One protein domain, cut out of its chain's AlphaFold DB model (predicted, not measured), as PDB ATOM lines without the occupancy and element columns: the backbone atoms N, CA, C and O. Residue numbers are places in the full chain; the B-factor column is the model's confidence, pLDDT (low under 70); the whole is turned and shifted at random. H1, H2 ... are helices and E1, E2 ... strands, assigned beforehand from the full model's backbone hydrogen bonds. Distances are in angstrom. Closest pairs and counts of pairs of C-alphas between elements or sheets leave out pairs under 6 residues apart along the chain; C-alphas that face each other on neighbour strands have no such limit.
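What this domain is: This is residues 15 to 176 of the 191 residues of an uncharacterized protein of Mycolicibacterium poriferae (UniProt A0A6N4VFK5). One long, twisted sheet of nine strands has both helices over one face: H1 packs on E3, E4 and E5, and towards the E9 end the sheet curls round H2. The long loop of residues 108 to 124 passes over the other face. The 162 printed residues hold H1, then E1 to E9, then H2; the sheet's order is E1 - E2 - E3 - E4 - E5 - E6 - E7 - E8 - E9, a meander, each strand the antiparallel neighbour of the one before. The class is mixed, helices and strands, in two layers, with helices on one face of a sheet. The whole is compact, with a radius of gyration of the C-alphas of 16.6 A and spans of 49 by 39 by 26 A.

How they stand to each other: Begin at H1, residues 15 to 28, which is on the sheet. Its closest C-alphas to E4, residues 74 to 83, are those of Ala 22 and Ala 78, 4.8 A apart. Edge strand E1, residues 35 to 39, forms a hairpin with E2, residues 49 to 57; look for N 37 and O 52, 3.0 A apart. E3, residues 60 to 68, is the antiparallel neighbour of both E2 and E4: N 53 and O 64 are 2.8 A apart, N 63 and O 80 2.9 A. E5, residues 91 to 100, has N 94 and O 79 of E4 2.9 A apart. E6, residues 103 to 107, is staggered: residues 103 to 106 pair with E5, N 105 to O 98 at 2.8 A, and 106 to 107 with E7, residues 125 to 128, N 126 to O 106 at 2.9 A. E8, residues 132 to 140, follows, N 133 and O 127 2.9 A apart, then edge strand E9, residues 143 to 150, N 148 and O 136 2.8 A apart. These N and O pairs are within hydrogen-bond range. H2, residues 164 to 175, is on the same face as H1; its closest C-alphas to E5 are Thr 168 and Gly 100, 5.3 A apart. In H1 and H2 every O i to N i+4 pair is within hydrogen-bond range.

Where its parts are: Find C-alpha 15 at (10.037, 29.583, -25.602); H1 runs 19.9 A from there. E4 starts at C-alpha 74, (-0.592, 25.802, -30.622), and spans 27.7 A; E3 spans 27.0 A and E5 26.9 A. H2 spans 15.3 A to C-alpha 175 at (0.775, 33.080, -9.859).

The domain as a whole: The farthest C-alphas, Glu 33 and Thr 156, are 50.6 A apart. The printed part has no cut. E6 to E7 and E9 to H2 are long links. Confidence is under 70 at residues 32, 85 to 89 and 154 to 156.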
ATOM      1  N   TYR A  15       9.348  28.401 -25.083       93.06
ATOM      2  CA  TYR A  15      10.037  29.583 -25.602       93.06
ATOM      3  C   TYR A  15      11.208  29.201 -26.519       93.06
ATOM      4  O   TYR A  15      11.270  29.677 -27.650       93.06
ATOM      5  N   TRP A  16      12.034  28.238 -26.093       92.62
ATOM      6  CA  TRP A  16      13.116  27.653 -26.900       92.62
ATOM      7  C   TRP A  16      12.629  27.107 -28.255       92.62
ATOM      8  O   TRP A  16      13.325  27.201 -29.266       92.62
ATOM      9  N   LEU A  17      11.414  26.539 -28.303       94.81
ATOM     10  CA  LEU A  17      10.816  26.057 -29.547       94.81
ATOM     11  C   LEU A  17      10.478  27.250 -30.440       94.81
ATOM     12  O   LEU A  17      10.759  27.208 -31.630       94.81
ATOM     13  N   GLY A  18       9.941  28.329 -29.869       95.75
ATOM     14  CA  GLY A  18       9.758  29.603 -30.563       95.75
ATOM     15  C   GLY A  18      11.049  30.129 -31.197       95.75
ATOM     16  O   GLY A  18      11.041  30.468 -32.379       95.75
ATOM     17  N   GLU A  19      12.166  30.115 -30.464       94.81
ATOM     18  CA  GLU A  19      13.478  30.527 -30.989       94.81
ATOM     19  C   GLU A  19      13.932  29.631 -32.148       94.81
ATOM     20  O   GLU A  19      14.365  30.118 -33.195       94.81
ATOM     21  N   ARG A  20      13.756  28.311 -32.012       96.38
ATOM     22  CA  ARG A  20      14.051  27.356 -33.087       96.38
ATOM     23  C   ARG A  20      13.191  27.607 -34.327       96.38
ATOM     24  O   ARG A  20      13.710  27.574 -35.440       96.38
ATOM     25  N   LEU A  21      11.899  27.885 -34.153       97.56
ATOM     26  CA  LEU A  21      11.003  28.228 -35.258       97.56
ATOM     27  C   LEU A  21      11.377  29.569 -35.904       97.56
ATOM     28  O   LEU A  21      11.169  29.723 -37.103       97.56
ATOM     29  N   ALA A  22      11.928  30.528 -35.153       96.56
ATOM     30  CA  ALA A  22      12.385  31.809 -35.696       96.56
ATOM     31  C   ALA A  22      13.614  31.634 -36.601       96.56
ATOM     32  O   ALA A  22      13.692  32.262 -37.660       96.56
ATOM     33  N   ALA A  23      14.525  30.729 -36.232       95.62
ATOM     34  CA  ALA A  23      15.627  30.317 -37.098       95.62
ATOM     35  C   ALA A  23      15.105  29.652 -38.384       95.62
ATOM     36  O   ALA A  23      15.476  30.067 -39.474       95.62
ATOM     37  N   ILE A  24      14.152  28.719 -38.272       95.44
ATOM     38  CA  ILE A  24      13.525  28.088 -39.447       95.44
ATOM     39  C   ILE A  24      12.839  29.139 -40.330       95.44
ATOM     40  O   ILE A  24      13.043  29.150 -41.536       95.44
ATOM     41  N   ALA A  25      12.059  30.057 -39.753       95.31
ATOM     42  CA  ALA A  25      11.399  31.125 -40.505       95.31
ATOM     43  C   ALA A  25      12.407  32.002 -41.269       95.31
ATOM     44  O   ALA A  25      12.130  32.404 -42.395       95.31
ATOM     45  N   THR A  26      13.576  32.261 -40.678       93.69
ATOM     46  CA  THR A  26      14.685  32.967 -41.335       93.69
ATOM     47  C   THR A  26      15.226  32.158 -42.512       93.69
ATOM     48  O   THR A  26      15.343  32.690 -43.615       93.69
ATOM     49  N   ASP A  27      15.493  30.865 -42.309       91.94
ATOM     50  CA  ASP A  27      15.991  29.961 -43.353       91.94
ATOM     51  C   ASP A  27      15.029  29.893 -44.545       91.94
ATOM     52  O   ASP A  27      15.447  29.965 -45.699       91.94
ATOM     53  N   LEU A  28      13.721  29.845 -44.278       91.38
ATOM     54  CA  LEU A  28      12.687  29.817 -45.312       91.38
ATOM     55  C   LEU A  28      12.682  31.049 -46.222       91.38
ATOM     56  O   LEU A  28      12.168  30.953 -47.332       91.38
ATOM     57  N   LEU A  29      13.221  32.188 -45.783       89.38
ATOM     58  CA  LEU A  29      13.331  33.386 -46.622       89.38
ATOM     59  C   LEU A  29      14.530  33.344 -47.578       89.38
ATOM     60  O   LEU A  29      14.586  34.152 -48.504       89.38
ATOM     61  N   TYR A  30      15.457  32.396 -47.404       83.38
ATOM     62  CA  TYR A  30      16.515  32.131 -48.382       83.38
ATOM     63  C   TYR A  30      16.050  31.234 -49.539       83.38
ATOM     64  O   TYR A  30      16.672  31.251 -50.603       83.38
ATOM     65  N   PHE A  31      14.964  30.473 -49.361       72.75
ATOM     66  CA  PHE A  31      14.414  29.571 -50.373       72.75
ATOM     67  C   PHE A  31      13.160  30.174 -51.017       72.75
ATOM     68  O   PHE A  31      12.281  30.708 -50.344       72.75
ATOM     69  N   VAL A  32      13.082  30.127 -52.347       61.06
ATOM     70  CA  VAL A  32      12.125  30.940 -53.105       61.06
ATOM     71  C   VAL A  32      10.984  30.076 -53.619       61.06
ATOM     72  O   VAL A  32      11.148  29.411 -54.629       61.06
ATOM     73  N   GLU A  33       9.844  30.132 -52.923       77.31
ATOM     74  CA  GLU A  33       8.491  30.036 -53.496       77.31
ATOM     75  C   GLU A  33       7.434  30.335 -52.409       77.31
ATOM     76  O   GLU A  33       7.436  29.696 -51.348       77.31
ATOM     77  N   PRO A  34       6.531  31.316 -52.610       83.44
ATOM     78  CA  PRO A  34       5.382  31.517 -51.729       83.44
ATOM     79  C   PRO A  34       4.514  30.262 -51.663       83.44
ATOM     80  O   PRO A  34       4.336  29.571 -52.663       83.44
ATOM     81  N   GLY A  35       3.926  29.986 -50.505       90.25
ATOM     82  CA  GLY A  35       3.107  28.792 -50.341       90.25
ATOM     83  C   GLY A  35       2.951  28.364 -48.895       90.25
ATOM     84  O   GLY A  35       3.499  28.980 -47.979       90.25
ATOM     85  N   HIS A  36       2.177  27.300 -48.713       92.25
ATOM     86  CA  HIS A  36       1.942  26.647 -47.434       92.25
ATOM     87  C   HIS A  36       2.461  25.215 -47.514       92.25
ATOM     88  O   HIS A  36       2.106  24.487 -48.439       92.25
ATOM     89  N   GLU A  37       3.273  24.818 -46.542       93.38
ATOM     90  CA  GLU A  37       3.824  23.470 -46.470       93.38
ATOM     91  C   GLU A  37       3.910  22.967 -45.029       93.38
ATOM     92  O   GLU A  37       4.006  23.745 -44.076       93.38
ATOM     93  N   GLU A  38       3.877  21.646 -44.888       94.12
ATOM     94  CA  GLU A  38       4.292  20.967 -43.666       94.12
ATOM     95  C   GLU A  38       5.810  20.749 -43.710       94.12
ATOM     96  O   GLU A  38       6.372  20.417 -44.754       94.12
ATOM     97  N   LEU A  39       6.470  20.963 -42.576       92.75
ATOM     98  CA  LEU A  39       7.910  20.826 -42.418       92.75
ATOM     99  C   LEU A  39       8.238  19.647 -41.506       92.75
ATOM    100  O   LEU A  39       7.561  19.404 -40.506       92.75
ATOM    101  N   HIS A  40       9.373  19.006 -41.778       92.31
ATOM    102  CA  HIS A  40       9.937  17.949 -40.935       92.31
ATOM    103  C   HIS A  40      11.366  18.309 -40.493       92.31
ATOM    104  O   HIS A  40      12.322  17.671 -40.926       92.31
ATOM    105  N   PRO A  41      11.546  19.383 -39.698       88.25
ATOM    106  CA  PRO A  41      12.870  19.840 -39.293       88.25
ATOM    107  C   PRO A  41      13.460  18.969 -38.177       88.25
ATOM    108  O   PRO A  41      12.768  18.567 -37.238       88.25
ATOM    109  N   ASP A  42      14.775  18.773 -38.221       87.62
ATOM    110  CA  ASP A  42      15.501  18.069 -37.167       87.62
ATOM    111  C   ASP A  42      15.492  18.841 -35.837       87.62
ATOM    112  O   ASP A  42      15.572  20.080 -35.786       87.62
ATOM    113  N   GLY A  43      15.469  18.082 -34.738       82.50
ATOM    114  CA  GLY A  43      15.548  18.612 -33.374       82.50
ATOM    115  C   GLY A  43      14.227  19.150 -32.821       82.50
ATOM    116  O   GLY A  43      14.233  19.809 -31.782       82.50
ATOM    117  N   ILE A  44      13.102  18.879 -33.489       85.44
ATOM    118  CA  ILE A  44      11.761  19.158 -32.968       85.44
ATOM    119  C   ILE A  44      11.181  17.893 -32.308       85.44
ATOM    120  O   ILE A  44      11.352  16.801 -32.847       85.44
ATOM    121  N   PRO A  45      10.519  18.006 -31.138       85.00
ATOM    122  CA  PRO A  45       9.914  16.873 -30.453       85.00
ATOM    123  C   PRO A  45       8.903  16.125 -31.320       85.00
ATOM    124  O   PRO A  45       8.081  16.743 -32.001       85.00
ATOM    125  N   ASP A  46       8.915  14.798 -31.204       82.62
ATOM    126  CA  ASP A  46       7.921  13.938 -31.840       82.62
ATOM    127  C   ASP A  46       6.498  14.333 -31.428       82.62
ATOM    128  O   ASP A  46       6.224  14.715 -30.285       82.62
ATOM    129  N   GLY A  47       5.566  14.193 -32.369       88.25
ATOM    130  CA  GLY A  47       4.162  14.517 -32.141       88.25
ATOM    131  C   GLY A  47       3.843  16.006 -32.238       88.25
ATOM    132  O   GLY A  47       2.781  16.402 -31.776       88.25
ATOM    133  N   LEU A  48       4.711  16.827 -32.833       93.56
ATOM    134  CA  LEU A  48       4.361  18.171 -33.290       93.56
ATOM    135  C   LEU A  48       4.232  18.193 -34.812       93.56
ATOM    136  O   LEU A  48       5.115  17.726 -35.524       93.56
ATOM    137  N   THR A  49       3.152  18.790 -35.302       95.50
ATOM    138  CA  THR A  49       3.006  19.172 -36.707       95.50
ATOM    139  C   THR A  49       3.550  20.582 -36.874       95.50
ATOM    140  O   THR A  49       3.102  21.512 -36.187       95.50
ATOM    141  N   ILE A  50       4.512  20.738 -37.782       96.81
ATOM    142  CA  ILE A  50       5.138  22.021 -38.094       96.81
ATOM    143  C   ILE A  50       4.639  22.477 -39.448       96.81
ATOM    144  O   ILE A  50       4.856  21.797 -40.441       96.81
ATOM    145  N   THR A  51       3.984  23.629 -39.502       96.81
ATOM    146  CA  THR A  51       3.548  24.214 -40.771       96.81
ATOM    147  C   THR A  51       4.208  25.557 -40.993       96.81
ATOM    148  O   THR A  51       4.447  26.301 -40.041       96.81
ATOM    149  N   ALA A  52       4.487  25.872 -42.251       95.88
ATOM    150  CA  ALA A  52       5.075  27.130 -42.655       95.88
ATOM    151  C   ALA A  52       4.282  27.790 -43.776       95.88
ATOM    152  O   ALA A  52       3.804  27.127 -44.691       95.88
ATOM    153  N   HIS A  53       4.169  29.110 -43.713       95.69
ATOM    154  CA  HIS A  53       3.531  29.924 -44.733       95.69
ATOM    155  C   HIS A  53       4.474  31.042 -45.162       95.69
ATOM    156  O   HIS A  53       4.887  31.867 -44.344       95.69
ATOM    157  N   ARG A  54       4.802  31.066 -46.454       93.50
ATOM    158  CA  ARG A  54       5.604  32.110 -47.094       93.50
ATOM    159  C   ARG A  54       4.717  32.992 -47.957       93.50
ATOM    160  O   ARG A  54       3.901  32.487 -48.727       93.50
ATOM    161  N   ARG A  55       4.912  34.306 -47.872       92.44
ATOM    162  CA  ARG A  55       4.132  35.298 -48.621       92.44
ATOM    163  C   ARG A  55       5.010  36.446 -49.104       92.44
ATOM    164  O   ARG A  55       5.902  36.880 -48.386       92.44
ATOM    165  N   ASN A  56       4.708  36.950 -50.299       90.31
ATOM    166  CA  ASN A  56       5.284  38.184 -50.831       90.31
ATOM    167  C   ASN A  56       4.315  39.355 -50.643       90.31
ATOM    168  O   ASN A  56       3.097  39.196 -50.756       90.31
ATOM    169  N   HIS A  57       4.888  40.525 -50.408       88.38
ATOM    170  CA  HIS A  57       4.230  41.806 -50.187       88.38
ATOM    171  C   HIS A  57       4.885  42.871 -51.065       88.38
ATOM    172  O   HIS A  57       5.972  42.672 -51.603       88.38
ATOM    173  N   THR A  58       4.255  44.039 -51.181       87.19
ATOM    174  CA  THR A  58       4.845  45.185 -51.897       87.19
ATOM    175  C   THR A  58       6.127  45.697 -51.238       87.19
ATOM    176  O   THR A  58       6.976  46.267 -51.915       87.19
ATOM    177  N   TRP A  59       6.279  45.487 -49.929       85.94
ATOM    178  CA  TRP A  59       7.427  45.930 -49.139       85.94
ATOM    179  C   TRP A  59       8.501  44.847 -48.929       85.94
ATOM    180  O   TRP A  59       9.581  45.160 -48.422       85.94
ATOM    181  N   GLY A  60       8.246  43.587 -49.300       89.75
ATOM    182  CA  GLY A  60       9.177  42.486 -49.044       89.75
ATOM    183  C   GLY A  60       8.515  41.112 -48.972       89.75
ATOM    184  O   GLY A  60       7.485  40.872 -49.596       89.75
ATOM    185  N   SER A  61       9.098  40.202 -48.195       91.12
ATOM    186  CA  SER A  61       8.629  38.818 -48.056       91.12
ATOM    187  C   SER A  61       8.574  38.400 -46.594       91.12
ATOM    188  O   SER A  61       9.334  38.892 -45.761       91.12
ATOM    189  N   THR A  62       7.683  37.465 -46.280       94.31
ATOM    190  CA  THR A  62       7.466  36.965 -44.920       94.31
ATOM    191  C   THR A  62       7.413  35.456 -44.880       94.31
ATOM    192  O   THR A  62       6.837  34.843 -45.779       94.31
ATOM    193  N   ALA A  63       7.915  34.884 -43.793       95.19
ATOM    194  CA  ALA A  63       7.748  33.486 -43.444       95.19
ATOM    195  C   ALA A  63       7.158  33.396 -42.035       95.19
ATOM    196  O   ALA A  63       7.644  34.033 -41.104       95.19
ATOM    197  N   GLN A  64       6.105  32.607 -41.873       97.25
ATOM    198  CA  GLN A  64       5.471  32.330 -40.589       97.25
ATOM    199  C   GLN A  64       5.489  30.826 -40.364       97.25
ATOM    200  O   GLN A  64       5.154  30.072 -41.272       97.25
ATOM    201  N   VAL A  65       5.884  30.388 -39.173       97.62
ATOM    202  CA  VAL A  65       6.031  28.967 -38.841       97.62
ATOM    203  C   VAL A  65       5.301  28.677 -37.540       97.62
ATOM    204  O   VAL A  65       5.453  29.409 -36.564       97.62
ATOM    205  N   TRP A  66       4.526  27.598 -37.502       98.12
ATOM    206  CA  TRP A  66       3.751  27.188 -36.335       98.12
ATOM    207  C   TRP A  66       4.052  25.746 -35.955       98.12
ATOM    208  O   TRP A  66       4.056  24.873 -36.813       98.12
ATOM    209  N   ALA A  67       4.186  25.496 -34.656       97.38
ATOM    210  CA  ALA A  67       4.208  24.164 -34.072       97.38
ATOM    211  C   ALA A  67       2.913  23.896 -33.305       97.38
ATOM    212  O   ALA A  67       2.562  24.630 -32.371       97.38
ATOM    213  N   ARG A  68       2.202  22.830 -33.677       96.62
ATOM    214  CA  ARG A  68       0.957  22.401 -33.026       96.62
ATOM    215  C   ARG A  68       1.030  20.932 -32.646       96.62
ATOM    216  O   ARG A  68       1.612  20.138 -33.373       96.62
ATOM    217  N   TYR A  69       0.382  20.556 -31.548       91.94
ATOM    218  CA  TYR A  69       0.036  19.148 -31.347       91.94
ATOM    219  C   TYR A  69      -1.040  18.709 -32.363       91.94
ATOM    220  O   TYR A  69      -1.789  19.569 -32.840       91.94
ATOM    221  N   PRO A  70      -1.188  17.399 -32.648       82.19
ATOM    222  CA  PRO A  70      -2.169  16.855 -33.588       82.19
ATOM    223  C   PRO A  70      -3.608  17.311 -33.339       82.19
ATOM    224  O   PRO A  70      -4.401  17.415 -34.265       82.19
ATOM    225  N   GLN A  71      -3.953  17.637 -32.092       87.44
ATOM    226  CA  GLN A  71      -5.267  18.160 -31.708       87.44
ATOM    227  C   GLN A  71      -5.462  19.648 -32.070       87.44
ATOM    228  O   GLN A  71      -6.445  20.258 -31.660       87.44
ATOM    229  N   GLY A  72      -4.518  20.267 -32.785       87.00
ATOM    230  CA  GLY A  72      -4.551  21.675 -33.188       87.00
ATOM    231  C   GLY A  72      -4.049  22.658 -32.124       87.00
ATOM    232  O   GLY A  72      -4.061  23.868 -32.349       87.00
ATOM    233  N   VAL A  73      -3.577  22.172 -30.971       91.44
ATOM    234  CA  VAL A  73      -3.135  23.033 -29.865       91.44
ATOM    235  C   VAL A  73      -1.793  23.680 -30.200       91.44
ATOM    236  O   VAL A  73      -0.762  23.005 -30.218       91.44
ATOM    237  N   LEU A  74      -1.798  25.003 -30.395       95.19
ATOM    238  CA  LEU A  74      -0.592  25.802 -30.622       95.19
ATOM    239  C   LEU A  74       0.375  25.684 -29.444       95.19
ATOM    240  O   LEU A  74      -0.005  25.980 -28.310       95.19
ATOM    241  N   GLN A  75       1.607  25.262 -29.733       94.75
ATOM    242  CA  GLN A  75       2.701  25.171 -28.767       94.75
ATOM    243  C   GLN A  75       3.668  26.336 -28.908       94.75
ATOM    244  O   GLN A  75       4.054  26.928 -27.905       94.75
ATOM    245  N   ALA A  76       4.034  26.687 -30.136       97.00
ATOM    246  CA  ALA A  76       4.837  27.861 -30.429       97.00
ATOM    247  C   ALA A  76       4.602  28.309 -31.871       97.00
ATOM    248  O   ALA A  76       4.131  27.540 -32.711       97.00
ATOM    249  N   SER A  77       4.953  29.549 -32.172       98.38
ATOM    250  CA  SER A  77       5.113  30.005 -33.546       98.38
ATOM    251  C   SER A  77       6.135  31.118 -33.613       98.38
ATOM    252  O   SER A  77       6.315  31.863 -32.650       98.38
ATOM    253  N   ALA A  78       6.713  31.300 -34.784       98.00
ATOM    254  CA  ALA A  78       7.621  32.387 -35.070       98.00
ATOM    255  C   ALA A  78       7.325  32.984 -36.436       98.00
ATOM    256  O   ALA A  78       6.609  32.405 -37.255       98.00
ATOM    257  N   GLU A  79       7.871  34.165 -36.659       97.12
ATOM    258  CA  GLU A  79       7.738  34.871 -37.917       97.12
ATOM    259  C   GLU A  79       9.032  35.590 -38.266       97.12
ATOM    260  O   GLU A  79       9.795  35.996 -37.386       97.12
ATOM    261  N   SER A  80       9.268  35.724 -39.564       95.31
ATOM    262  CA  SER A  80      10.402  36.424 -40.135       95.31
ATOM    263  C   SER A  80       9.953  37.279 -41.313       95.31
ATOM    264  O   SER A  80       8.997  36.935 -42.018       95.31
ATOM    265  N   SER A  81      10.642  38.396 -41.522       93.94
ATOM    266  CA  SER A  81      10.456  39.282 -42.667       93.94
ATOM    267  C   SER A  81      11.793  39.672 -43.272       93.94
ATOM    268  O   SER A  81      12.729  39.997 -42.539       93.94
ATOM    269  N   ALA A  82      11.834  39.737 -44.597       90.31
ATOM    270  CA  ALA A  82      12.910  40.338 -45.367       90.31
ATOM    271  C   ALA A  82      12.364  41.560 -46.106       90.31
ATOM    272  O   ALA A  82      11.324  41.466 -46.764       90.31
ATOM    273  N   GLY A  83      13.064  42.692 -46.012       82.75
ATOM    274  CA  GLY A  83      12.785  43.847 -46.869       82.75
ATOM    275  C   GLY A  83      13.007  43.514 -48.348       82.75
ATOM    276  O   GLY A  83      13.723  42.563 -48.679       82.75
ATOM    277  N   HIS A  84      12.389  44.288 -49.246       72.31
ATOM    278  CA  HIS A  84      12.628  44.155 -50.687       72.31
ATOM    279  C   HIS A  84      14.144  44.157 -50.980       72.31
ATOM    280  O   HIS A  84      14.860  44.958 -50.373       72.31
ATOM    281  N   PRO A  85      14.659  43.322 -51.904       65.06
ATOM    282  CA  PRO A  85      16.094  43.248 -52.199       65.06
ATOM    283  C   PRO A  85      16.741  44.608 -52.495       65.06
ATOM    284  O   PRO A  85      17.895  44.829 -52.133       65.06
ATOM    285  N   ASP A  86      15.971  45.522 -53.087       64.50
ATOM    286  CA  ASP A  86      16.392  46.889 -53.425       64.50
ATOM    287  C   ASP A  86      16.472  47.837 -52.210       64.50
ATOM    288  O   ASP A  86      17.100  48.887 -52.290       64.50
ATOM    289  N   LEU A  87      15.848  47.477 -51.083       55.06
ATOM    290  CA  LEU A  87      15.803  48.254 -49.837       55.06
ATOM    291  C   LEU A  87      16.819  47.766 -48.786       55.06
ATOM    292  O   LEU A  87      16.914  48.344 -47.705       55.06
ATOM    293  N   GLY A  88      17.603  46.731 -49.108       54.59
ATOM    294  CA  GLY A  88      18.573  46.105 -48.209       54.59
ATOM    295  C   GLY A  88      18.082  44.768 -47.650       54.59
ATOM    296  O   GLY A  88      16.930  44.606 -47.257       54.59
ATOM    297  N   ARG A  89      18.983  43.777 -47.611       61.56
ATOM    298  CA  ARG A  89      18.696  42.405 -47.162       61.56
ATOM    299  C   ARG A  89      18.839  42.249 -45.645       61.56
ATOM    300  O   ARG A  89      19.629  41.424 -45.190       61.56
ATOM    301  N   SER A  90      18.127  43.038 -44.847       80.00
ATOM    302  CA  SER A  90      17.980  42.695 -43.430       80.00
ATOM    303  C   SER A  90      16.827  41.708 -43.278       80.00
ATOM    304  O   SER A  90      15.683  41.994 -43.638       80.00
ATOM    305  N   ILE A  91      17.148  40.515 -42.775       90.00
ATOM    306  CA  ILE A  91      16.146  39.562 -42.309       90.00
ATOM    307  C   ILE A  91      16.009  39.756 -40.806       90.00
ATOM    308  O   ILE A  91      16.988  39.664 -40.067       90.00
ATOM    309  N   SER A  92      14.786  40.014 -40.371       93.38
ATOM    310  CA  SER A  92      14.417  40.084 -38.961       93.38
ATOM    311  C   SER A  92      13.525  38.896 -38.633       93.38
ATOM    312  O   SER A  92      12.734  38.462 -39.472       93.38
ATOM    313  N   ALA A  93      13.623  38.368 -37.417       95.00
ATOM    314  CA  ALA A  93      12.778  37.276 -36.953       95.00
ATOM    315  C   ALA A  93      12.435  37.437 -35.475       95.00
ATOM    316  O   ALA A  93      13.161  38.081 -34.715       95.00
ATOM    317  N   ARG A  94      11.316  36.845 -35.061       95.56
ATOM    318  CA  ARG A  94      10.908  36.794 -33.657       95.56
ATOM    319  C   ARG A  94      10.044  35.580 -33.361       95.56
ATOM    320  O   ARG A  94       9.270  35.121 -34.203       95.56
ATOM    321  N   THR A  95      10.095  35.135 -32.111       96.56
ATOM    322  CA  THR A  95       9.045  34.293 -31.540       96.56
ATOM    323  C   THR A  95       7.748  35.097 -31.489       96.56
ATOM    324  O   THR A  95       7.693  36.173 -30.899       96.56
ATOM    325  N   ARG A  96       6.687  34.579 -32.109       97.19
ATOM    326  CA  ARG A  96       5.353  35.191 -32.091       97.19
ATOM    327  C   ARG A  96       4.526  34.670 -30.923       97.19
ATOM    328  O   ARG A  96       3.898  35.456 -30.221       97.19
ATOM    329  N   HIS A  97       4.516  33.353 -30.741       97.75
ATOM    330  CA  HIS A  97       3.766  32.697 -29.681       97.75
ATOM    331  C   HIS A  97       4.614  31.614 -29.025       97.75
ATOM    332  O   HIS A  97       5.378  30.932 -29.705       97.75
ATOM    333  N   PHE A  98       4.424  31.409 -27.727       96.69
ATOM    334  CA  PHE A  98       4.959  30.261 -26.996       96.69
ATOM    335  C   PHE A  98       4.099  29.982 -25.759       96.69
ATOM    336  O   PHE A  98       3.300  30.815 -25.341       96.69
ATOM    337  N   ARG A  99       4.246  28.803 -25.163       93.38
ATOM    338  CA  ARG A  99       3.596  28.420 -23.913       93.38
ATOM    339  C   ARG A  99       4.569  28.489 -22.752       93.38
ATOM    340  O   ARG A  99       5.729  28.110 -22.881       93.38
ATOM    341  N   GLY A 100       4.076  28.944 -21.609       89.94
ATOM    342  CA  GLY A 100       4.783  28.882 -20.336       89.94
ATOM    343  C   GLY A 100       3.800  28.483 -19.247       89.94
ATOM    344  O   GLY A 100       2.833  29.208 -19.006       89.94
ATOM    345  N   GLY A 101       3.992  27.303 -18.656       83.69
ATOM    346  CA  GLY A 101       2.941  26.656 -17.869       83.69
ATOM    347  C   GLY A 101       1.655  26.472 -18.691       83.69
ATOM    348  O   GLY A 101       1.691  26.006 -19.830       83.69
ATOM    349  N   GLY A 102       0.509  26.857 -18.123       85.62
ATOM    350  CA  GLY A 102      -0.792  26.814 -18.805       85.62
ATOM    351  C   GLY A 102      -1.059  27.970 -19.781       85.62
ATOM    352  O   GLY A 102      -2.029  27.915 -20.539       85.62
ATOM    353  N   LEU A 103      -0.214  29.003 -19.789       92.38
ATOM    354  CA  LEU A 103      -0.470  30.251 -20.507       92.38
ATOM    355  C   LEU A 103       0.082  30.237 -21.935       92.38
ATOM    356  O   LEU A 103       1.133  29.651 -22.200       92.38
ATOM    357  N   LEU A 104      -0.611  30.931 -22.843       95.25
ATOM    358  CA  LEU A 104      -0.114  31.263 -24.179       95.25
ATOM    359  C   LEU A 104       0.391  32.709 -24.180       95.25
ATOM    360  O   LEU A 104      -0.388  33.651 -24.041       95.25
ATOM    361  N   TRP A 105       1.692  32.865 -24.368       96.88
ATOM    362  CA  TRP A 105       2.369  34.144 -24.491       96.88
ATOM    363  C   TRP A 105       2.393  34.591 -25.943       96.88
ATOM    364  O   TRP A 105       2.723  33.808 -26.833       96.88
ATOM    365  N   THR A 106       2.052  35.855 -26.173       97.56
ATOM    366  CA  THR A 106       1.924  36.463 -27.497       97.56
ATOM    367  C   THR A 106       2.777  37.715 -27.579       97.56
ATOM    368  O   THR A 106       2.675  38.589 -26.719       97.56
ATOM    369  N   HIS A 107       3.604  37.813 -28.616       96.50
ATOM    370  CA  HIS A 107       4.360  39.024 -28.914       96.50
ATOM    371  C   HIS A 107       3.403  40.188 -29.214       96.50
ATOM    372  O   HIS A 107       2.457  40.022 -29.986       96.50
ATOM    373  N   THR A 108       3.633  41.362 -28.626       94.81
ATOM    374  CA  THR A 108       2.652  42.466 -28.657       94.81
ATOM    375  C   THR A 108       2.711  43.338 -29.907       94.81
ATOM    376  O   THR A 108       1.775  44.089 -30.158       94.81
ATOM    377  N   ALA A 109       3.795  43.276 -30.680       92.38
ATOM    378  CA  ALA A 109       3.887  44.013 -31.941       92.38
ATOM    379  C   ALA A 109       2.883  43.496 -33.002       92.38
ATOM    380  O   ALA A 109       2.408  42.356 -32.883       92.38
ATOM    381  N   PRO A 110       2.569  44.287 -34.046       90.62
ATOM    382  CA  PRO A 110       1.651  43.903 -35.128       90.62
ATOM    383  C   PRO A 110       2.057  42.614 -35.839       90.62
ATOM    384  O   PRO A 110       3.202  42.193 -35.736       90.62
ATOM    385  N   VAL A 111       1.134  41.929 -36.516       86.94
ATOM    386  CA  VAL A 111       1.458  40.675 -37.223       86.94
ATOM    387  C   VAL A 111       2.329  40.993 -38.436       86.94
ATOM    388  O   VAL A 111       2.117  42.004 -39.097       86.94
ATOM    389  N   VAL A 112       3.288  40.121 -38.770       91.44
ATOM    390  CA  VAL A 112       4.254  40.386 -39.854       91.44
ATOM    391  C   VAL A 112       3.615  40.599 -41.237       91.44
ATOM    392  O   VAL A 112       4.266  41.055 -42.167       91.44
ATOM    393  N   THR A 113       2.345  40.235 -41.414       86.50
ATOM    394  CA  THR A 113       1.610  40.476 -42.660       86.50
ATOM    395  C   THR A 113       1.234  41.935 -42.868       86.50
ATOM    396  O   THR A 113       0.974  42.316 -44.007       86.50
ATOM    397  N   ASP A 114       1.179  42.719 -41.795       86.56
ATOM    398  CA  ASP A 114       0.740  44.112 -41.830       86.56
ATOM    399  C   ASP A 114       1.937  45.037 -42.091       86.56
ATOM    400  O   ASP A 114       1.843  45.975 -42.880       86.56
ATOM    401  N   GLU A 115       3.086  44.721 -41.488       88.25
ATOM    402  CA  GLU A 115       4.331  45.483 -41.594       88.25
ATOM    403  C   GLU A 115       5.571  44.588 -41.383       88.25
ATOM    404  O   GLU A 115       5.483  43.552 -40.708       88.25
ATOM    405  N   PRO A 116       6.742  44.959 -41.942       90.19
ATOM    406  CA  PRO A 116       7.988  44.241 -41.688       90.19
ATOM    407  C   PRO A 116       8.360  44.286 -40.201       90.19
ATOM    408  O   PRO A 116       8.099  45.263 -39.503       90.19
ATOM    409  N   ILE A 117       9.045  43.247 -39.720       91.94
ATOM    410  CA  ILE A 117       9.557  43.214 -38.350       91.94
ATOM    411  C   ILE A 117      10.633  44.289 -38.205       91.94
ATOM    412  O   ILE A 117      11.732  44.168 -38.758       91.94
ATOM    413  N   ASN A 118      10.335  45.299 -37.395       87.50
ATOM    414  CA  ASN A 118      11.309  46.277 -36.954       87.50
ATOM    415  C   ASN A 118      12.104  45.718 -35.758       87.50
ATOM    416  O   ASN A 118      11.530  45.509 -34.686       87.50
ATOM    417  N   PRO A 119      13.424  45.495 -35.892       81.50
ATOM    418  CA  PRO A 119      14.253  44.995 -34.800       81.50
ATOM    419  C   PRO A 119      14.514  46.050 -33.712       81.50
ATOM    420  O   PRO A 119      15.263  45.787 -32.781       81.50
ATOM    421  N   LEU A 120      13.967  47.261 -33.836       82.44
ATOM    422  CA  LEU A 120      14.035  48.294 -32.802       82.44
ATOM    423  C   LEU A 120      12.753  48.372 -31.965       82.44
ATOM    424  O   LEU A 120      12.730  49.085 -30.960       82.44
ATOM    425  N   ASP A 121      11.693  47.659 -32.357       82.44
ATOM    426  CA  ASP A 121      10.451  47.656 -31.596       82.44
ATOM    427  C   ASP A 121      10.633  46.960 -30.238       82.44
ATOM    428  O   ASP A 121      11.423  46.018 -30.103       82.44
ATOM    429  N   PRO A 122       9.877  47.364 -29.203       78.56
ATOM    430  CA  PRO A 122       9.935  46.693 -27.914       78.56
ATOM    431  C   PRO A 122       9.504  45.221 -28.033       78.56
ATOM    432  O   PRO A 122       8.333  44.931 -28.290       78.56
ATOM    433  N   TRP A 123      10.419  44.286 -27.756       88.31
ATOM    434  CA  TRP A 123      10.131  42.845 -27.667       88.31
ATOM    435  C   TRP A 123       9.328  42.502 -26.415       88.31
ATOM    436  O   TRP A 123       9.849  41.930 -25.465       88.31
ATOM    437  N   SER A 124       8.054  42.873 -26.381       94.00
ATOM    438  CA  SER A 124       7.177  42.574 -25.247       94.00
ATOM    439  C   SER A 124       6.266  41.388 -25.546       94.00
ATOM    440  O   SER A 124       5.827  41.185 -26.680       94.00
ATOM    441  N   TYR A 125       5.944  40.624 -24.504       96.44
ATOM    442  CA  TYR A 125       4.993  39.519 -24.569       96.44
ATOM    443  C   TYR A 125       3.864  39.733 -23.575       96.44
ATOM    444  O   TYR A 125       4.089  40.229 -22.473       96.44
ATOM    445  N   ALA A 126       2.660  39.320 -23.949       96.62
ATOM    446  CA  ALA A 126       1.503  39.316 -23.070       96.62
ATOM    447  C   ALA A 126       0.870  37.926 -23.002       96.62
ATOM    448  O   ALA A 126       0.857  37.193 -23.994       96.62
ATOM    449  N   ALA A 127       0.323  37.583 -21.842       96.25
ATOM    450  CA  ALA A 127      -0.478  36.386 -21.637       96.25
ATOM    451  C   ALA A 127      -1.654  36.696 -20.709       96.25
ATOM    452  O   ALA A 127      -1.525  37.492 -19.782       96.25
ATOM    453  N   VAL A 128      -2.791  36.048 -20.955       94.19
ATOM    454  CA  VAL A 128      -3.991  36.175 -20.119       94.19
ATOM    455  C   VAL A 128      -4.179  34.888 -19.329       94.19
ATOM    456  O   VAL A 128      -4.319  33.817 -19.921       94.19
ATOM    457  N   GLY A 129      -4.183  35.017 -18.006       90.75
ATOM    458  CA  GLY A 129      -4.581  33.981 -17.060       90.75
ATOM    459  C   GLY A 129      -5.616  34.537 -16.083       90.75
ATOM    460  O   GLY A 129      -6.578  35.184 -16.492       90.75
ATOM    461  N   ARG A 130      -5.394  34.326 -14.788       89.88
ATOM    462  CA  ARG A 130      -6.038  35.040 -13.677       89.88
ATOM    463  C   ARG A 130      -5.820  36.548 -13.762       89.88
ATOM    464  O   ARG A 130      -6.711  37.293 -13.376       89.88
ATOM    465  N   HIS A 131      -4.661  36.953 -14.278       90.25
ATOM    466  CA  HIS A 131      -4.257  38.338 -14.505       90.25
ATOM    467  C   HIS A 131      -3.845  38.541 -15.964       90.25
ATOM    468  O   HIS A 131      -3.497  37.585 -16.673       90.25
ATOM    469  N   LEU A 132      -3.833  39.795 -16.416       92.81
ATOM    470  CA  LEU A 132      -3.097  40.164 -17.622       92.81
ATOM    471  C   LEU A 132      -1.607  40.301 -17.288       92.81
ATOM    472  O   LEU A 132      -1.191  41.292 -16.696       92.81
ATOM    473  N   TYR A 133      -0.791  39.344 -17.719       93.81
ATOM    474  CA  TYR A 133       0.660  39.392 -17.558       93.81
ATOM    475  C   TYR A 133       1.318  40.063 -18.764       93.81
ATOM    476  O   TYR A 133       0.998  39.744 -19.909       93.81
ATOM    477  N   GLN A 134       2.287  40.944 -18.517       95.12
ATOM    478  CA  GLN A 134       3.157  41.520 -19.542       95.12
ATOM    479  C   GLN A 134       4.624  41.346 -19.156       95.12
ATOM    480  O   GLN A 134       5.043  41.776 -18.084       95.12
ATOM    481  N   LEU A 135       5.416  40.766 -20.054       94.81
ATOM    482  CA  LEU A 135       6.870  40.699 -19.954       94.81
ATOM    483  C   LEU A 135       7.482  41.733 -20.888       94.81
ATOM    484  O   LEU A 135       7.230  41.704 -22.093       94.81
ATOM    485  N   ARG A 136       8.282  42.642 -20.326       94.06
ATOM    486  CA  ARG A 136       8.973  43.694 -21.079       94.06
ATOM    487  C   ARG A 136      10.482  43.628 -20.853       94.06
ATOM    488  O   ARG A 136      10.899  43.462 -19.706       94.06
ATOM    489  N   PRO A 137      11.299  43.796 -21.900       91.94
ATOM    490  CA  PRO A 137      12.739  43.848 -21.761       91.94
ATOM    491  C   PRO A 137      13.148  45.214 -21.195       91.94
ATOM    492  O   PRO A 137      12.707  46.265 -21.657       91.94
ATOM    493  N   GLU A 138      14.010  45.191 -20.190       90.38
ATOM    494  CA  GLU A 138      14.741  46.323 -19.634       90.38
ATOM    495  C   GLU A 138      16.196  46.175 -20.095       90.38
ATOM    496  O   GLU A 138      16.972  45.382 -19.546       90.38
ATOM    497  N   TYR A 139      16.542  46.890 -21.167       85.88
ATOM    498  CA  TYR A 139      17.878  46.849 -21.754       85.88
ATOM    499  C   TYR A 139      18.894  47.548 -20.852       85.88
ATOM    500  O   TYR A 139      18.636  48.613 -20.290       85.88
ATOM    501  N   ARG A 140      20.072  46.939 -20.734       83.25
ATOM    502  CA  ARG A 140      21.214  47.449 -19.974       83.25
ATOM    503  C   ARG A 140      22.375  47.677 -20.931       83.25
ATOM    504  O   ARG A 140      22.473  46.980 -21.934       83.25
ATOM    505  N   LEU A 141      23.249  48.628 -20.606       78.69
ATOM    506  CA  LEU A 141      24.402  48.963 -21.450       78.69
ATOM    507  C   LEU A 141      25.370  47.779 -21.630       78.69
ATOM    508  O   LEU A 141      25.909  47.611 -22.716       78.69
ATOM    509  N   ASP A 142      25.509  46.922 -20.611       77.44
ATOM    510  CA  ASP A 142      26.582  45.917 -20.551       77.44
ATOM    511  C   ASP A 142      26.085  44.462 -20.456       77.44
ATOM    512  O   ASP A 142      26.742  43.609 -19.857       77.44
ATOM    513  N   GLY A 143      24.913  44.129 -21.008       76.50
ATOM    514  CA  GLY A 143      24.482  42.732 -20.971       76.50
ATOM    515  C   GLY A 143      23.136  42.413 -21.597       76.50
ATOM    516  O   GLY A 143      22.461  43.264 -22.174       76.50
ATOM    517  N   ALA A 144      22.750  41.145 -21.449       83.62
ATOM    518  CA  ALA A 144      21.437  40.659 -21.843       83.62
ATOM    519  C   ALA A 144      20.322  41.455 -21.134       83.62
ATOM    520  O   ALA A 144      20.496  41.868 -19.979       83.62
ATOM    521  N   PRO A 145      19.175  41.674 -21.804       87.56
ATOM    522  CA  PRO A 145      18.058  42.375 -21.193       87.56
ATOM    523  C   PRO A 145      17.561  41.613 -19.965       87.56
ATOM    524  O   PRO A 145      17.462  40.384 -19.979       87.56
ATOM    525  N   LEU A 146      17.191  42.352 -18.918       92.00
ATOM    526  CA  LEU A 146      16.330  41.781 -17.890       92.00
ATOM    527  C   LEU A 146      14.880  41.844 -18.338       92.00
ATOM    528  O   LEU A 146      14.485  42.740 -19.072       92.00
ATOM    529  N   TRP A 147      14.070  40.921 -17.848       93.44
ATOM    530  CA  TRP A 147      12.653  40.848 -18.161       93.44
ATOM    531  C   TRP A 147      11.840  41.294 -16.957       93.44
ATOM    532  O   TRP A 147      11.859  40.646 -15.915       93.44
ATOM    533  N   GLN A 148      11.151  42.419 -17.098       93.94
ATOM    534  CA  GLN A 148      10.254  42.958 -16.089       93.94
ATOM    535  C   GLN A 148       8.849  42.381 -16.286       93.94
ATOM    536  O   GLN A 148       8.279  42.496 -17.374       93.94
ATOM    537  N   LEU A 149       8.284  41.801 -15.227       93.00
ATOM    538  CA  LEU A 149       6.901  41.338 -15.185       93.00
ATOM    539  C   LEU A 149       5.979  42.435 -14.654       93.00
ATOM    540  O   LEU A 149       6.177  42.946 -13.554       93.00
ATOM    541  N   ARG A 150       4.941  42.753 -15.423       91.31
ATOM    542  CA  ARG A 150       3.824  43.605 -15.006       91.31
ATOM    543  C   ARG A 150       2.535  42.799 -15.005       91.31
ATOM    544  O   ARG A 150       2.346  41.954 -15.881       91.31
ATOM    545  N   THR A 151       1.659  43.099 -14.061       87.88
ATOM    546  CA  THR A 151       0.284  42.597 -14.035       87.88
ATOM    547  C   THR A 151      -0.677  43.748 -13.793       87.88
ATOM    548  O   THR A 151      -0.249  44.835 -13.411       87.88
ATOM    549  N   ASP A 152      -1.959  43.510 -14.036       83.12
ATOM    550  CA  ASP A 152      -3.047  44.422 -13.672       83.12
ATOM    551  C   ASP A 152      -3.130  44.698 -12.159       83.12
ATOM    552  O   ASP A 152      -3.491  45.805 -11.780       83.12
ATOM    553  N   ASP A 153      -2.723  43.741 -11.318       75.12
ATOM    554  CA  ASP A 153      -2.782  43.863  -9.850       75.12
ATOM    555  C   ASP A 153      -1.464  44.289  -9.152       75.12
ATOM    556  O   ASP A 153      -1.449  44.516  -7.940       75.12
ATOM    557  N   LEU A 154      -0.328  44.379  -9.862       64.50
ATOM    558  CA  LEU A 154       0.980  44.710  -9.262       64.50
ATOM    559  C   LEU A 154       1.265  46.215  -9.358       64.50
ATOM    560  O   LEU A 154       1.940  46.667 -10.284       64.50
ATOM    561  N   ASP A 155       0.798  46.980  -8.373       57.59
ATOM    562  CA  ASP A 155       0.878  48.450  -8.397       57.59
ATOM    563  C   ASP A 155       2.220  49.056  -7.926       57.59
ATOM    564  O   ASP A 155       2.409  50.263  -8.049       57.59
ATOM    565  N   THR A 156       3.180  48.289  -7.384       58.72
ATOM    566  CA  THR A 156       4.388  48.916  -6.776       58.72
ATOM    567  C   THR A 156       5.724  48.189  -6.918       58.72
ATOM    568  O   THR A 156       6.753  48.863  -6.937       58.72
ATOM    569  N   GLU A 157       5.761  46.871  -7.117       71.38
ATOM    570  CA  GLU A 157       7.008  46.165  -7.437       71.38
ATOM    571  C   GLU A 157       6.809  45.237  -8.631       71.38
ATOM    572  O   GLU A 157       5.948  44.359  -8.630       71.38
ATOM    573  N   HIS A 158       7.612  45.447  -9.674       82.12
ATOM    574  CA  HIS A 158       7.625  44.608 -10.863       82.12
ATOM    575  C   HIS A 158       8.812  43.641 -10.782       82.12
ATOM    576  O   HIS A 158       9.959  44.087 -10.944       82.12
ATOM    577  N   PRO A 159       8.578  42.337 -10.542       90.06
ATOM    578  CA  PRO A 159       9.645  41.350 -10.485       90.06
ATOM    579  C   PRO A 159      10.478  41.354 -11.768       90.06
ATOM    580  O   PRO A 159       9.955  41.526 -12.874       90.06
ATOM    581  N   ARG A 160      11.789  41.171 -11.611       93.00
ATOM    582  CA  ARG A 160      12.755  41.135 -12.713       93.00
ATOM    583  C   ARG A 160      13.361  39.748 -12.832       93.00
ATOM    584  O   ARG A 160      13.734  39.141 -11.832       93.00
ATOM    585  N   PHE A 161      13.535  39.301 -14.064       92.75
ATOM    586  CA  PHE A 161      14.043  37.976 -14.388       92.75
ATOM    587  C   PHE A 161      15.198  38.064 -15.377       92.75
ATOM    588  O   PHE A 161      15.262  38.976 -16.198       92.75
ATOM    589  N   ALA A 162      16.111  37.096 -15.317       91.06
ATOM    590  CA  ALA A 162      17.238  37.015 -16.245       91.06
ATOM    591  C   ALA A 162      16.815  36.612 -17.672       91.06
ATOM    592  O   ALA A 162      17.587  36.785 -18.606       91.06
ATOM    593  N   GLY A 163      15.604  36.073 -17.850       90.44
ATOM    594  CA  GLY A 163      15.108  35.595 -19.137       90.44
ATOM    595  C   GLY A 163      13.610  35.301 -19.119       90.44
ATOM    596  O   GLY A 163      12.988  35.249 -18.056       90.44
ATOM    597  N   ILE A 164      13.045  35.053 -20.300       91.44
ATOM    598  CA  ILE A 164      11.631  34.685 -20.459       91.44
ATOM    599  C   ILE A 164      11.310  33.362 -19.757       91.44
ATOM    600  O   ILE A 164      10.276  33.257 -19.097       91.44
ATOM    601  N   ASP A 165      12.196  32.369 -19.832       89.19
ATOM    602  CA  ASP A 165      11.958  31.075 -19.185       89.19
ATOM    603  C   ASP A 165      11.847  31.213 -17.663       89.19
ATOM    604  O   ASP A 165      10.892  30.714 -17.072       89.19
ATOM    605  N   SER A 166      12.754  31.960 -17.021       89.62
ATOM    606  CA  SER A 166      12.687  32.177 -15.566       89.62
ATOM    607  C   SER A 166      11.456  32.986 -15.158       89.62
ATOM    608  O   SER A 166      10.811  32.651 -14.164       89.62
ATOM    609  N   ALA A 167      11.074  33.992 -15.950       91.19
ATOM    610  CA  ALA A 167       9.861  34.764 -15.704       91.19
ATOM    611  C   ALA A 167       8.595  33.907 -15.808       91.19
ATOM    612  O   ALA A 167       7.734  33.929 -14.929       91.19
ATOM    613  N   THR A 168       8.480  33.117 -16.875       90.12
ATOM    614  CA  THR A 168       7.293  32.289 -17.094       90.12
ATOM    615  C   THR A 168       7.227  31.093 -16.152       90.12
ATOM    616  O   THR A 168       6.120  30.709 -15.778       90.12
ATOM    617  N   THR A 169       8.370  30.555 -15.711       88.50
ATOM    618  CA  THR A 169       8.438  29.538 -14.642       88.50
ATOM    619  C   THR A 169       7.872  30.101 -13.346       88.50
ATOM    620  O   THR A 169       6.964  29.514 -12.765       88.50
ATOM    621  N   HIS A 170       8.321  31.293 -12.939       88.31
ATOM    622  CA  HIS A 170       7.812  31.950 -11.736       88.31
ATOM    623  C   HIS A 170       6.292  32.162 -11.789       88.31
ATOM    624  O   HIS A 170       5.586  31.888 -10.822       88.31
ATOM    625  N   ILE A 171       5.763  32.601 -12.932       88.81
ATOM    626  CA  ILE A 171       4.317  32.780 -13.101       88.81
ATOM    627  C   ILE A 171       3.595  31.439 -12.965       88.81
ATOM    628  O   ILE A 171       2.642  31.352 -12.200       88.81
ATOM    629  N   ALA A 172       4.062  30.393 -13.648       86.00
ATOM    630  CA  ALA A 172       3.442  29.071 -13.602       86.00
ATOM    631  C   ALA A 172       3.462  28.438 -12.198       86.00
ATOM    632  O   ALA A 172       2.534  27.721 -11.835       86.00
ATOM    633  N   GLU A 173       4.501  28.693 -11.405       84.94
ATOM    634  CA  GLU A 173       4.640  28.118 -10.064       84.94
ATOM    635  C   GLU A 173       3.876  28.901  -8.991       84.94
ATOM    636  O   GLU A 173       3.264  28.295  -8.111       84.94
ATOM    637  N   PHE A 174       3.902  30.236  -9.051       85.50
ATOM    638  CA  PHE A 174       3.451  31.081  -7.940       85.50
ATOM    639  C   PHE A 174       2.171  31.866  -8.228       85.50
ATOM    640  O   PHE A 174       1.408  32.130  -7.299       85.50
ATOM    641  N   LEU A 175       1.919  32.238  -9.485       86.56
ATOM    642  CA  LEU A 175       0.775  33.080  -9.859       86.56
ATOM    643  C   LEU A 175      -0.336  32.280 -10.556       86.56
ATOM    644  O   LEU A 175      -1.514  32.578 -10.378       86.56
ATOM    645  N   GLU A 176       0.038  31.222 -11.275       85.75
ATOM    646  CA  GLU A 176      -0.837  30.304 -12.010       85.75
ATOM    647  C   GLU A 176      -0.600  28.830 -11.638       85.75
ATOM    648  O   GLU A 176      -0.437  27.986 -12.528       85.75
TER     649      GLU A 176